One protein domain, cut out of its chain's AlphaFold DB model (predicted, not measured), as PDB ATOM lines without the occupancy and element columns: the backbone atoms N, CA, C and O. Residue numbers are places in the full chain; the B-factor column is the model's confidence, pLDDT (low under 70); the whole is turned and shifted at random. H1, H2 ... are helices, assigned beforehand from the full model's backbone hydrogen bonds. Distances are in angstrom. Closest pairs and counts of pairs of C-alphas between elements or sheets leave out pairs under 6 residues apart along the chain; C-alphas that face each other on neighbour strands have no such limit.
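This is residues 119 to 187 of the 189 residues of an uncharacterized protein of Aromatoleum aromaticum (strain EbN1) (UniProt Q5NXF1). Two helices, H1 and the longer H4, lie side by side and run the same way, while H3 crosses H4 steeply and short H2 sits at the turn between H1 and H3. A long loop, residues 153 to 165, leads from H3 back to the beginning of H4 beside that of H1, and the far end of H4 sticks out with residues 181 to 187. The printed part has 69 residues with four named helices, in the order H1, H2, H3, H4, and no named strand; the class is all helix. It is compact, with a radius of gyration of the C-alphas of 11.5 A, and elongated, spanning 35 by 22 by 21 A.

H1, residues 119 to 130, touches H4, residues 166 to 185, at a shallow tilt of 16 degrees, the same way; their closest C-alphas, of Thr 119 and Val 166, are 5.2 A apart. H2, residues 132 to 135, and H1 meet only through their link. H3, residues 141 to 152, touches H2 with residues 141 to 144 alone; the closest C-alphas, of Trp 134 and Arg 141, are 4.9 A apart. H3 touches H4 with residues 148 to 152 alone, at residues 171 to 175 of H4, the closest C-alphas being those of Ser 151 and Leu 175, 7.5 A apart. They run opposite ways at a steep tilt of 69.7 degrees, only just short of about perpendicular. H1 and H3 are only just apart, 8.3 A at the closest C-alphas; H2 and H4 are apart. In H1, H3 and H4 every O i to N i+4 pair is within hydrogen-bond range; H2 is too short for such a pair, and its one O i to N i+3 pair is not within range.

H1 begins at C-alpha 119 (-50.400, 17.992, -25.418) and measures 16.1 A from first to last C-alpha. H2 measures 5.1 A, H3 16.5 A and H4 29.3 A, the last ending at C-alpha 185 (-28.062, -3.455, -15.932).

The two C-alphas farthest apart, of Thr 119 and Cys 187, are 35.0 A apart. The printed part has no cut. The links H1 to H2 and H2 to H3 are tight, and H3 to H4 is long. Mean pLDDT of the printed part is 91.7; residues 185 to 187 are under 70.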
ATOM      1  N   THR A 119     -50.304  19.325 -24.807       97.25
ATOM      2  CA  THR A 119     -50.400  17.992 -25.418       97.25
ATOM      3  C   THR A 119     -49.364  17.813 -26.526       97.25
ATOM      4  O   THR A 119     -48.691  16.786 -26.585       97.25
ATOM      5  N   ARG A 120     -49.147  18.817 -27.387       97.00
ATOM      6  CA  ARG A 120     -48.092  18.762 -28.421       97.00
ATOM      7  C   ARG A 120     -46.697  18.650 -27.812       97.00
ATOM      8  O   ARG A 120     -45.849  17.948 -28.359       97.00
ATOM      9  N   ARG A 121     -46.438  19.344 -26.703       97.75
ATOM     10  CA  ARG A 121     -45.163  19.264 -25.979       97.75
ATOM     11  C   ARG A 121     -44.950  17.867 -25.400       97.75
ATOM     12  O   ARG A 121     -43.902  17.283 -25.656       97.75
ATOM     13  N   ALA A 122     -45.960  17.322 -24.726       97.88
ATOM     14  CA  ALA A 122     -45.923  15.985 -24.145       97.88
ATOM     15  C   ALA A 122     -45.737  14.900 -25.218       97.88
ATOM     16  O   ALA A 122     -44.842  14.071 -25.096       97.88
ATOM     17  N   ARG A 123     -46.479  14.970 -26.334       97.62
ATOM     18  CA  ARG A 123     -46.326  14.036 -27.465       97.62
ATOM     19  C   ARG A 123     -44.928  14.080 -28.075       97.62
ATOM     20  O   ARG A 123     -44.371  13.033 -28.380       97.62
ATOM     21  N   ARG A 124     -44.338  15.273 -28.240       97.31
ATOM     22  CA  ARG A 124     -42.949  15.403 -28.722       97.31
ATOM     23  C   ARG A 124     -41.949  14.766 -27.760       97.31
ATOM     24  O   ARG A 124     -41.040  14.091 -28.222       97.31
ATOM     25  N   ALA A 125     -42.122  14.965 -26.454       98.06
ATOM     26  CA  ALA A 125     -41.262  14.355 -25.443       98.06
ATOM     27  C   ALA A 125     -41.407  12.823 -25.416       98.06
ATOM     28  O   ALA A 125     -40.403  12.118 -25.405       98.06
ATOM     29  N   ALA A 126     -42.637  12.310 -25.503       97.94
ATOM     30  CA  ALA A 126     -42.898  10.876 -25.592       97.94
ATOM     31  C   ALA A 126     -42.271  10.260 -26.852       97.94
ATOM     32  O   ALA A 126     -41.588   9.247 -26.752       97.94
ATOM     33  N   HIS A 127     -42.408  10.909 -28.017       97.00
ATOM     34  CA  HIS A 127     -41.700  10.502 -29.237       97.00
ATOM     35  C   HIS A 127     -40.182  10.496 -29.046       97.00
ATOM     36  O   HIS A 127     -39.537   9.512 -29.380       97.00
ATOM     37  N   ALA A 128     -39.604  11.551 -28.468       97.06
ATOM     38  CA  ALA A 128     -38.162  11.618 -28.231       97.06
ATOM     39  C   ALA A 128     -37.660  10.501 -27.299       97.06
ATOM     40  O   ALA A 128     -36.554  10.000 -27.484       97.06
ATOM     41  N   ALA A 129     -38.468  10.094 -26.318       96.81
ATOM     42  CA  ALA A 129     -38.136   9.001 -25.413       96.81
ATOM     43  C   ALA A 129     -38.307   7.616 -26.060       96.81
ATOM     44  O   ALA A 129     -37.484   6.738 -25.795       96.81
ATOM     45  N   PHE A 130     -39.348   7.432 -26.879       97.06
ATOM     46  CA  PHE A 130     -39.761   6.140 -27.430       97.06
ATOM     47  C   PHE A 130     -39.120   5.801 -28.781       97.06
ATOM     48  O   PHE A 130     -38.686   4.672 -29.005       97.06
ATOM     49  N   ASP A 131     -39.032   6.769 -29.693       96.12
ATOM     50  CA  ASP A 131     -38.543   6.537 -31.051       96.12
ATOM     51  C   ASP A 131     -37.125   5.943 -31.131       96.12
ATOM     52  O   ASP A 131     -36.898   5.110 -32.015       96.12
ATOM     53  N   PRO A 132     -36.179   6.255 -30.217       95.75
ATOM     54  CA  PRO A 132     -34.864   5.623 -30.214       95.75
ATOM     55  C   PRO A 132     -34.901   4.094 -30.160       95.75
ATOM     56  O   PRO A 132     -34.058   3.474 -30.802       95.75
ATOM     57  N   PHE A 133     -35.887   3.483 -29.487       93.69
ATOM     58  CA  PHE A 133     -35.992   2.021 -29.401       93.69
ATOM     59  C   PHE A 133     -36.140   1.350 -30.768       93.69
ATOM     60  O   PHE A 133     -35.716   0.208 -30.907       93.69
ATOM     61  N   TRP A 134     -36.722   2.040 -31.759       94.31
ATOM     62  CA  TRP A 134     -36.963   1.471 -33.088       94.31
ATOM     63  C   TRP A 134     -36.286   2.187 -34.254       94.31
ATOM     64  O   TRP A 134     -36.212   1.628 -35.345       94.31
ATOM     65  N   GLN A 135     -35.822   3.423 -34.067       93.25
ATOM     66  CA  GLN A 135     -35.054   4.137 -35.091       93.25
ATOM     67  C   GLN A 135     -33.563   3.813 -35.041       93.25
ATOM     68  O   GLN A 135     -32.896   3.898 -36.068       93.25
ATOM     69  N   LYS A 136     -33.039   3.521 -33.846       90.00
ATOM     70  CA  LYS A 136     -31.602   3.315 -33.607       90.00
ATOM     71  C   LYS A 136     -31.293   2.086 -32.753       90.00
ATOM     72  O   LYS A 136     -30.156   1.643 -32.767       90.00
ATOM     73  N   GLY A 137     -32.265   1.602 -31.984       83.31
ATOM     74  CA  GLY A 137     -32.133   0.403 -31.165       83.31
ATOM     75  C   GLY A 137     -32.483  -0.877 -31.918       83.31
ATOM     76  O   GLY A 137     -32.804  -0.864 -33.106       83.31
ATOM     77  N   ASP A 138     -32.479  -1.980 -31.177       82.88
ATOM     78  CA  ASP A 138     -32.581  -3.335 -31.734       82.88
ATOM     79  C   ASP A 138     -34.023  -3.807 -31.970       82.88
ATOM     80  O   ASP A 138     -34.270  -4.894 -32.505       82.88
ATOM     81  N   LEU A 139     -35.021  -3.012 -31.569       90.81
ATOM     82  CA  LEU A 139     -36.416  -3.362 -31.803       90.81
ATOM     83  C   LEU A 139     -36.845  -2.901 -33.191       90.81
ATOM     84  O   LEU A 139     -36.746  -1.733 -33.548       90.81
ATOM     85  N   SER A 140     -37.470  -3.793 -33.958       94.56
ATOM     86  CA  SER A 140     -38.246  -3.330 -35.106       94.56
ATOM     87  C   SER A 140     -39.391  -2.433 -34.628       94.56
ATOM     88  O   SER A 140     -39.940  -2.633 -33.540       94.56
ATOM     89  N   ARG A 141     -39.825  -1.478 -35.461       94.25
ATOM     90  CA  ARG A 141     -40.946  -0.584 -35.123       94.25
ATOM     91  C   ARG A 141     -42.175  -1.350 -34.633       94.25
ATOM     92  O   ARG A 141     -42.770  -0.966 -33.635       94.25
ATOM     93  N   ARG A 142     -42.522  -2.466 -35.284       93.75
ATOM     94  CA  ARG A 142     -43.644  -3.316 -34.855       93.75
ATOM     95  C   ARG A 142     -43.441  -3.854 -33.436       93.75
ATOM     96  O   ARG A 142     -44.364  -3.777 -32.637       93.75
ATOM     97  N   LYS A 143     -42.246  -4.369 -33.119       95.19
ATOM     98  CA  LYS A 143     -41.922  -4.899 -31.784       95.19
ATOM     99  C   LYS A 143     -41.940  -3.801 -30.717       95.19
ATOM    100  O   LYS A 143     -42.498  -4.018 -29.650       95.19
ATOM    101  N   ALA A 144     -41.398  -2.620 -31.016       95.19
ATOM    102  CA  ALA A 144     -41.419  -1.495 -30.084       95.19
ATOM    103  C   ALA A 144     -42.851  -1.052 -29.746       95.19
ATOM    104  O   ALA A 144     -43.168  -0.831 -28.581       95.19
ATOM    105  N   TYR A 145     -43.733  -0.959 -30.748       94.38
ATOM    106  CA  TYR A 145     -45.142  -0.619 -30.517       94.38
ATOM    107  C   TYR A 145     -45.911  -1.736 -29.801       94.38
ATOM    108  O   TYR A 145     -46.754  -1.421 -28.970       94.38
ATOM    109  N   ALA A 146     -45.604  -3.010 -30.067       95.00
ATOM    110  CA  ALA A 146     -46.193  -4.131 -29.332       95.00
ATOM    111  C   ALA A 146     -45.836  -4.078 -27.838       95.00
ATOM    112  O   ALA A 146     -46.724  -4.142 -26.995       95.00
ATOM    113  N   TRP A 147     -44.556  -3.854 -27.518       95.75
ATOM    114  CA  TRP A 147     -44.106  -3.666 -26.136       95.75
ATOM    115  C   TRP A 147     -44.786  -2.469 -25.462       95.75
ATOM    116  O   TRP A 147     -45.214  -2.557 -24.309       95.75
ATOM    117  N   LEU A 148     -44.889  -1.338 -26.166       96.38
ATOM    118  CA  LEU A 148     -45.519  -0.146 -25.606       96.38
ATOM    119  C   LEU A 148     -47.005  -0.376 -25.315       96.38
ATOM    120  O   LEU A 148     -47.492   0.063 -24.275       96.38
ATOM    121  N   ALA A 149     -47.704  -1.059 -26.223       95.19
ATOM    122  CA  ALA A 149     -49.112  -1.406 -26.079       95.19
ATOM    123  C   ALA A 149     -49.338  -2.284 -24.841       95.19
ATOM    124  O   ALA A 149     -50.119  -1.919 -23.963       95.19
ATOM    125  N   GLU A 150     -48.563  -3.365 -24.714       96.19
ATOM    126  CA  GLU A 150     -48.576  -4.256 -23.550       96.19
ATOM    127  C   GLU A 150     -48.305  -3.490 -22.246       96.19
ATOM    128  O   GLU A 150     -49.080  -3.579 -21.296       96.19
ATOM    129  N   SER A 151     -47.272  -2.644 -22.231       95.19
ATOM    130  CA  SER A 151     -46.883  -1.859 -21.047       95.19
ATOM    131  C   SER A 151     -47.936  -0.827 -20.620       95.19
ATOM    132  O   SER A 151     -47.990  -0.425 -19.456       95.19
ATOM    133  N   LEU A 152     -48.763  -0.357 -21.556       93.12
ATOM    134  CA  LEU A 152     -49.857   0.575 -21.283       93.12
ATOM    135  C   LEU A 152     -51.190  -0.129 -21.001       93.12
ATOM    136  O   LEU A 152     -52.110   0.544 -20.527       93.12
ATOM    137  N   GLY A 153     -51.290  -1.437 -21.261       93.88
ATOM    138  CA  GLY A 153     -52.544  -2.190 -21.220       93.88
ATOM    139  C   GLY A 153     -53.504  -1.816 -22.354       93.88
ATOM    140  O   GLY A 153     -54.713  -1.773 -22.140       93.88
ATOM    141  N   LEU A 154     -52.970  -1.478 -23.531       91.12
ATOM    142  CA  LEU A 154     -53.724  -1.077 -24.723       91.12
ATOM    143  C   LEU A 154     -53.539  -2.092 -25.854       91.12
ATOM    144  O   LEU A 154     -52.549  -2.824 -25.889       91.12
ATOM    145  N   SER A 155     -54.448  -2.089 -26.829       85.75
ATOM    146  CA  SER A 155     -54.185  -2.762 -28.105       85.75
ATOM    147  C   SER A 155     -53.137  -1.999 -28.931       85.75
ATOM    148  O   SER A 155     -52.894  -0.799 -28.739       85.75
ATOM    149  N   VAL A 156     -52.502  -2.678 -29.888       83.19
ATOM    150  CA  VAL A 156     -51.517  -2.043 -30.784       83.19
ATOM    151  C   VAL A 156     -52.190  -0.969 -31.644       83.19
ATOM    152  O   VAL A 156     -51.598   0.081 -31.905       83.19
ATOM    153  N   GLU A 157     -53.442  -1.197 -32.026       80.31
ATOM    154  CA  GLU A 157     -54.277  -0.298 -32.820       80.31
ATOM    155  C   GLU A 157     -54.589   1.010 -32.075       80.31
ATOM    156  O   GLU A 157     -54.626   2.082 -32.685       80.31
ATOM    157  N   GLU A 158     -54.764   0.941 -30.755       80.31
ATOM    158  CA  GLU A 158     -54.998   2.101 -29.884       80.31
ATOM    159  C   GLU A 158     -53.701   2.823 -29.493       80.31
ATOM    160  O   GLU A 158     -53.722   3.983 -29.067       80.31
ATOM    161  N   THR A 159     -52.552   2.171 -29.682       87.81
ATOM    162  CA  THR A 159     -51.235   2.692 -29.303       87.81
ATOM    163  C   THR A 159     -50.703   3.655 -30.360       87.81
ATOM    164  O   THR A 159     -49.741   3.402 -31.086       87.81
ATOM    165  N   HIS A 160     -51.335   4.822 -30.441       88.06
ATOM    166  CA  HIS A 160     -50.942   5.891 -31.346       88.06
ATOM    167  C   HIS A 160     -50.479   7.120 -30.554       88.06
ATOM    168  O   HIS A 160     -51.290   7.914 -30.081       88.06
ATOM    169  N   LEU A 161     -49.161   7.347 -30.477       89.25
ATOM    170  CA  LEU A 161     -48.566   8.494 -29.762       89.25
ATOM    171  C   LEU A 161     -49.164   9.848 -30.179       89.25
ATOM    172  O   LEU A 161     -49.385  10.728 -29.352       89.25
ATOM    173  N   GLY A 162     -49.517  10.005 -31.458       87.62
ATOM    174  CA  GLY A 162     -50.204  11.195 -31.969       87.62
ATOM    175  C   GLY A 162     -51.674  11.339 -31.543       87.62
ATOM    176  O   GLY A 162     -52.337  12.259 -32.016       87.62
ATOM    177  N   ALA A 163     -52.198  10.442 -30.709       88.81
ATOM    178  CA  ALA A 163     -53.556  10.463 -30.163       88.81
ATOM    179  C   ALA A 163     -53.588  10.577 -28.628       88.81
ATOM    180  O   ALA A 163     -54.604  11.005 -28.088       88.81
ATOM    181  N   PHE A 164     -52.479  10.285 -27.944       93.69
ATOM    182  CA  PHE A 164     -52.384  10.312 -26.484       93.69
ATOM    183  C   PHE A 164     -52.566  11.708 -25.882       93.69
ATOM    184  O   PHE A 164     -52.241  12.728 -26.506       93.69
ATOM    185  N   ASP A 165     -53.087  11.748 -24.660       95.00
ATOM    186  CA  ASP A 165     -53.126  12.951 -23.837       95.00
ATOM    187  C   ASP A 165     -51.796  13.157 -23.088       95.00
ATOM    188  O   ASP A 165     -50.828  12.412 -23.265       95.00
ATOM    189  N   VAL A 166     -51.728  14.208 -22.268       96.81
ATOM    190  CA  VAL A 166     -50.522  14.544 -21.501       96.81
ATOM    191  C   VAL A 166     -50.155  13.444 -20.498       96.81
ATOM    192  O   VAL A 166     -48.974  13.126 -20.370       96.81
ATOM    193  N   ALA A 167     -51.136  12.850 -19.815       97.06
ATOM    194  CA  ALA A 167     -50.893  11.857 -18.771       97.06
ATOM    195  C   ALA A 167     -50.364  10.547 -19.364       97.06
ATOM    196  O   ALA A 167     -49.367  10.004 -18.887       97.06
ATOM    197  N   THR A 168     -50.960  10.075 -20.459       96.31
ATOM    198  CA  THR A 168     -50.463   8.896 -21.175       96.31
ATOM    199  C   THR A 168     -49.075   9.152 -21.760       96.31
ATOM    200  O   THR A 168     -48.213   8.287 -21.657       96.31
ATOM    201  N   CYS A 169     -48.804  10.344 -22.309       98.06
ATOM    202  CA  CYS A 169     -47.454  10.693 -22.774       98.06
ATOM    203  C   CYS A 169     -46.415  10.644 -21.644       98.06
ATOM    204  O   CYS A 169     -45.301  10.180 -21.869       98.06
ATOM    205  N   GLN A 170     -46.771  11.097 -20.442       98.12
ATOM    206  CA  GLN A 170     -45.884  11.039 -19.282       98.12
ATOM    207  C   GLN A 170     -45.584   9.588 -18.874       98.12
ATOM    208  O   GLN A 170     -44.418   9.228 -18.726       98.12
ATOM    209  N   ARG A 171     -46.610   8.729 -18.828       97.94
ATOM    210  CA  ARG A 171     -46.437   7.284 -18.591       97.94
ATOM    211  C   ARG A 171     -45.520   6.632 -19.628       97.94
ATOM    212  O   ARG A 171     -44.667   5.829 -19.271       97.94
ATOM    213  N   VAL A 172     -45.655   6.990 -20.910       98.00
ATOM    214  CA  VAL A 172     -44.759   6.496 -21.977       98.00
ATOM    215  C   VAL A 172     -43.304   6.851 -21.667       98.00
ATOM    216  O   VAL A 172     -42.425   6.004 -21.813       98.00
ATOM    217  N   ILE A 173     -43.037   8.090 -21.246       98.12
ATOM    218  CA  ILE A 173     -41.679   8.547 -20.922       98.12
ATOM    219  C   ILE A 173     -41.110   7.742 -19.748       98.12
ATOM    220  O   ILE A 173     -39.981   7.266 -19.845       98.12
ATOM    221  N   GLU A 174     -41.892   7.544 -18.687       97.94
ATOM    222  CA  GLU A 174     -41.501   6.753 -17.511       97.94
ATOM    223  C   GLU A 174     -41.161   5.305 -17.884       97.94
ATOM    224  O   GLU A 174     -40.088   4.817 -17.533       97.94
ATOM    225  N   LEU A 175     -42.006   4.655 -18.692       97.44
ATOM    226  CA  LEU A 175     -41.753   3.306 -19.212       97.44
ATOM    227  C   LEU A 175     -40.465   3.239 -20.046       97.44
ATOM    228  O   LEU A 175     -39.687   2.292 -19.928       97.44
ATOM    229  N   CYS A 176     -40.211   4.253 -20.877       96.44
ATOM    230  CA  CYS A 176     -38.997   4.333 -21.686       96.44
ATOM    231  C   CYS A 176     -37.734   4.512 -20.833       96.44
ATOM    232  O   CYS A 176     -36.680   3.981 -21.184       96.44
ATOM    233  N   VAL A 177     -37.813   5.280 -19.744       96.06
ATOM    234  CA  VAL A 177     -36.702   5.443 -18.795       96.06
ATOM    235  C   VAL A 177     -36.440   4.127 -18.069       96.06
ATOM    236  O   VAL A 177     -35.313   3.645 -18.119       96.06
ATOM    237  N   ALA A 178     -37.476   3.504 -17.503       95.25
ATOM    238  CA  ALA A 178     -37.352   2.238 -16.782       95.25
ATOM    239  C   ALA A 178     -36.751   1.124 -17.656       95.25
ATOM    240  O   ALA A 178     -35.812   0.451 -17.240       95.25
ATOM    241  N   ARG A 179     -37.223   0.982 -18.905       93.75
ATOM    242  CA  ARG A 179     -36.681  -0.014 -19.842       93.75
ATOM    243  C   ARG A 179     -35.211   0.236 -20.178       93.75
ATOM    244  O   ARG A 179     -34.462  -0.718 -20.336       93.75
ATOM    245  N   ARG A 180     -34.784   1.498 -20.317       91.38
ATOM    246  CA  ARG A 180     -33.369   1.812 -20.579       91.38
ATOM    247  C   ARG A 180     -32.473   1.431 -19.406       91.38
ATOM    248  O   ARG A 180     -31.404   0.896 -19.659       91.38
ATOM    249  N   SER A 181     -32.919   1.678 -18.174       90.00
ATOM    250  CA  SER A 181     -32.191   1.264 -16.970       90.00
ATOM    251  C   SER A 181     -32.040  -0.257 -16.892       90.00
ATOM    252  O   SER A 181     -30.945  -0.747 -16.667       90.00
ATOM    253  N   GLN A 182     -33.100  -1.010 -17.201       85.69
ATOM    254  CA  GLN A 182     -33.032  -2.478 -17.247       85.69
ATOM    255  C   GLN A 182     -32.028  -2.981 -18.298       85.69
ATOM    256  O   GLN A 182     -31.219  -3.851 -18.013       85.69
ATOM    257  N   LEU A 183     -32.016  -2.377 -19.494       80.06
ATOM    258  CA  LEU A 183     -31.072  -2.753 -20.555       80.06
ATOM    259  C   LEU A 183     -29.606  -2.437 -20.213       80.06
ATOM    260  O   LEU A 183     -28.717  -3.116 -20.719       80.06
ATOM    261  N   SER A 184     -29.337  -1.398 -19.414       72.88
ATOM    262  CA  SER A 184     -27.970  -1.111 -18.965       72.88
ATOM    263  C   SER A 184     -27.493  -2.086 -17.895       72.88
ATOM    264  O   SER A 184     -26.318  -2.441 -17.898       72.88
ATOM    265  N   ASP A 185     -28.394  -2.535 -17.022       68.56
ATOM    266  CA  ASP A 185     -28.062  -3.455 -15.932       68.56
ATOM    267  C   ASP A 185     -27.807  -4.879 -16.463       68.56
ATOM    268  O   ASP A 185     -26.862  -5.537 -16.033       68.56
ATOM    269  N   ASP A 186     -28.559  -5.311 -17.483       61.62
ATOM    270  CA  ASP A 186     -28.390  -6.617 -18.142       61.62
ATOM    271  C   ASP A 186     -27.073  -6.747 -18.939       61.62
ATOM    272  O   ASP A 186     -26.683  -7.850 -19.309       61.62
ATOM    273  N   CYS A 187     -26.381  -5.638 -19.229       53.97
ATOM    274  CA  CYS A 187     -25.107  -5.631 -19.963       53.97
ATOM    275  C   CYS A 187     -23.875  -5.666 -19.033       53.97
ATOM    276  O   CYS A 187     -22.741  -5.739 -19.507       53.97
TER     277      CYS A 187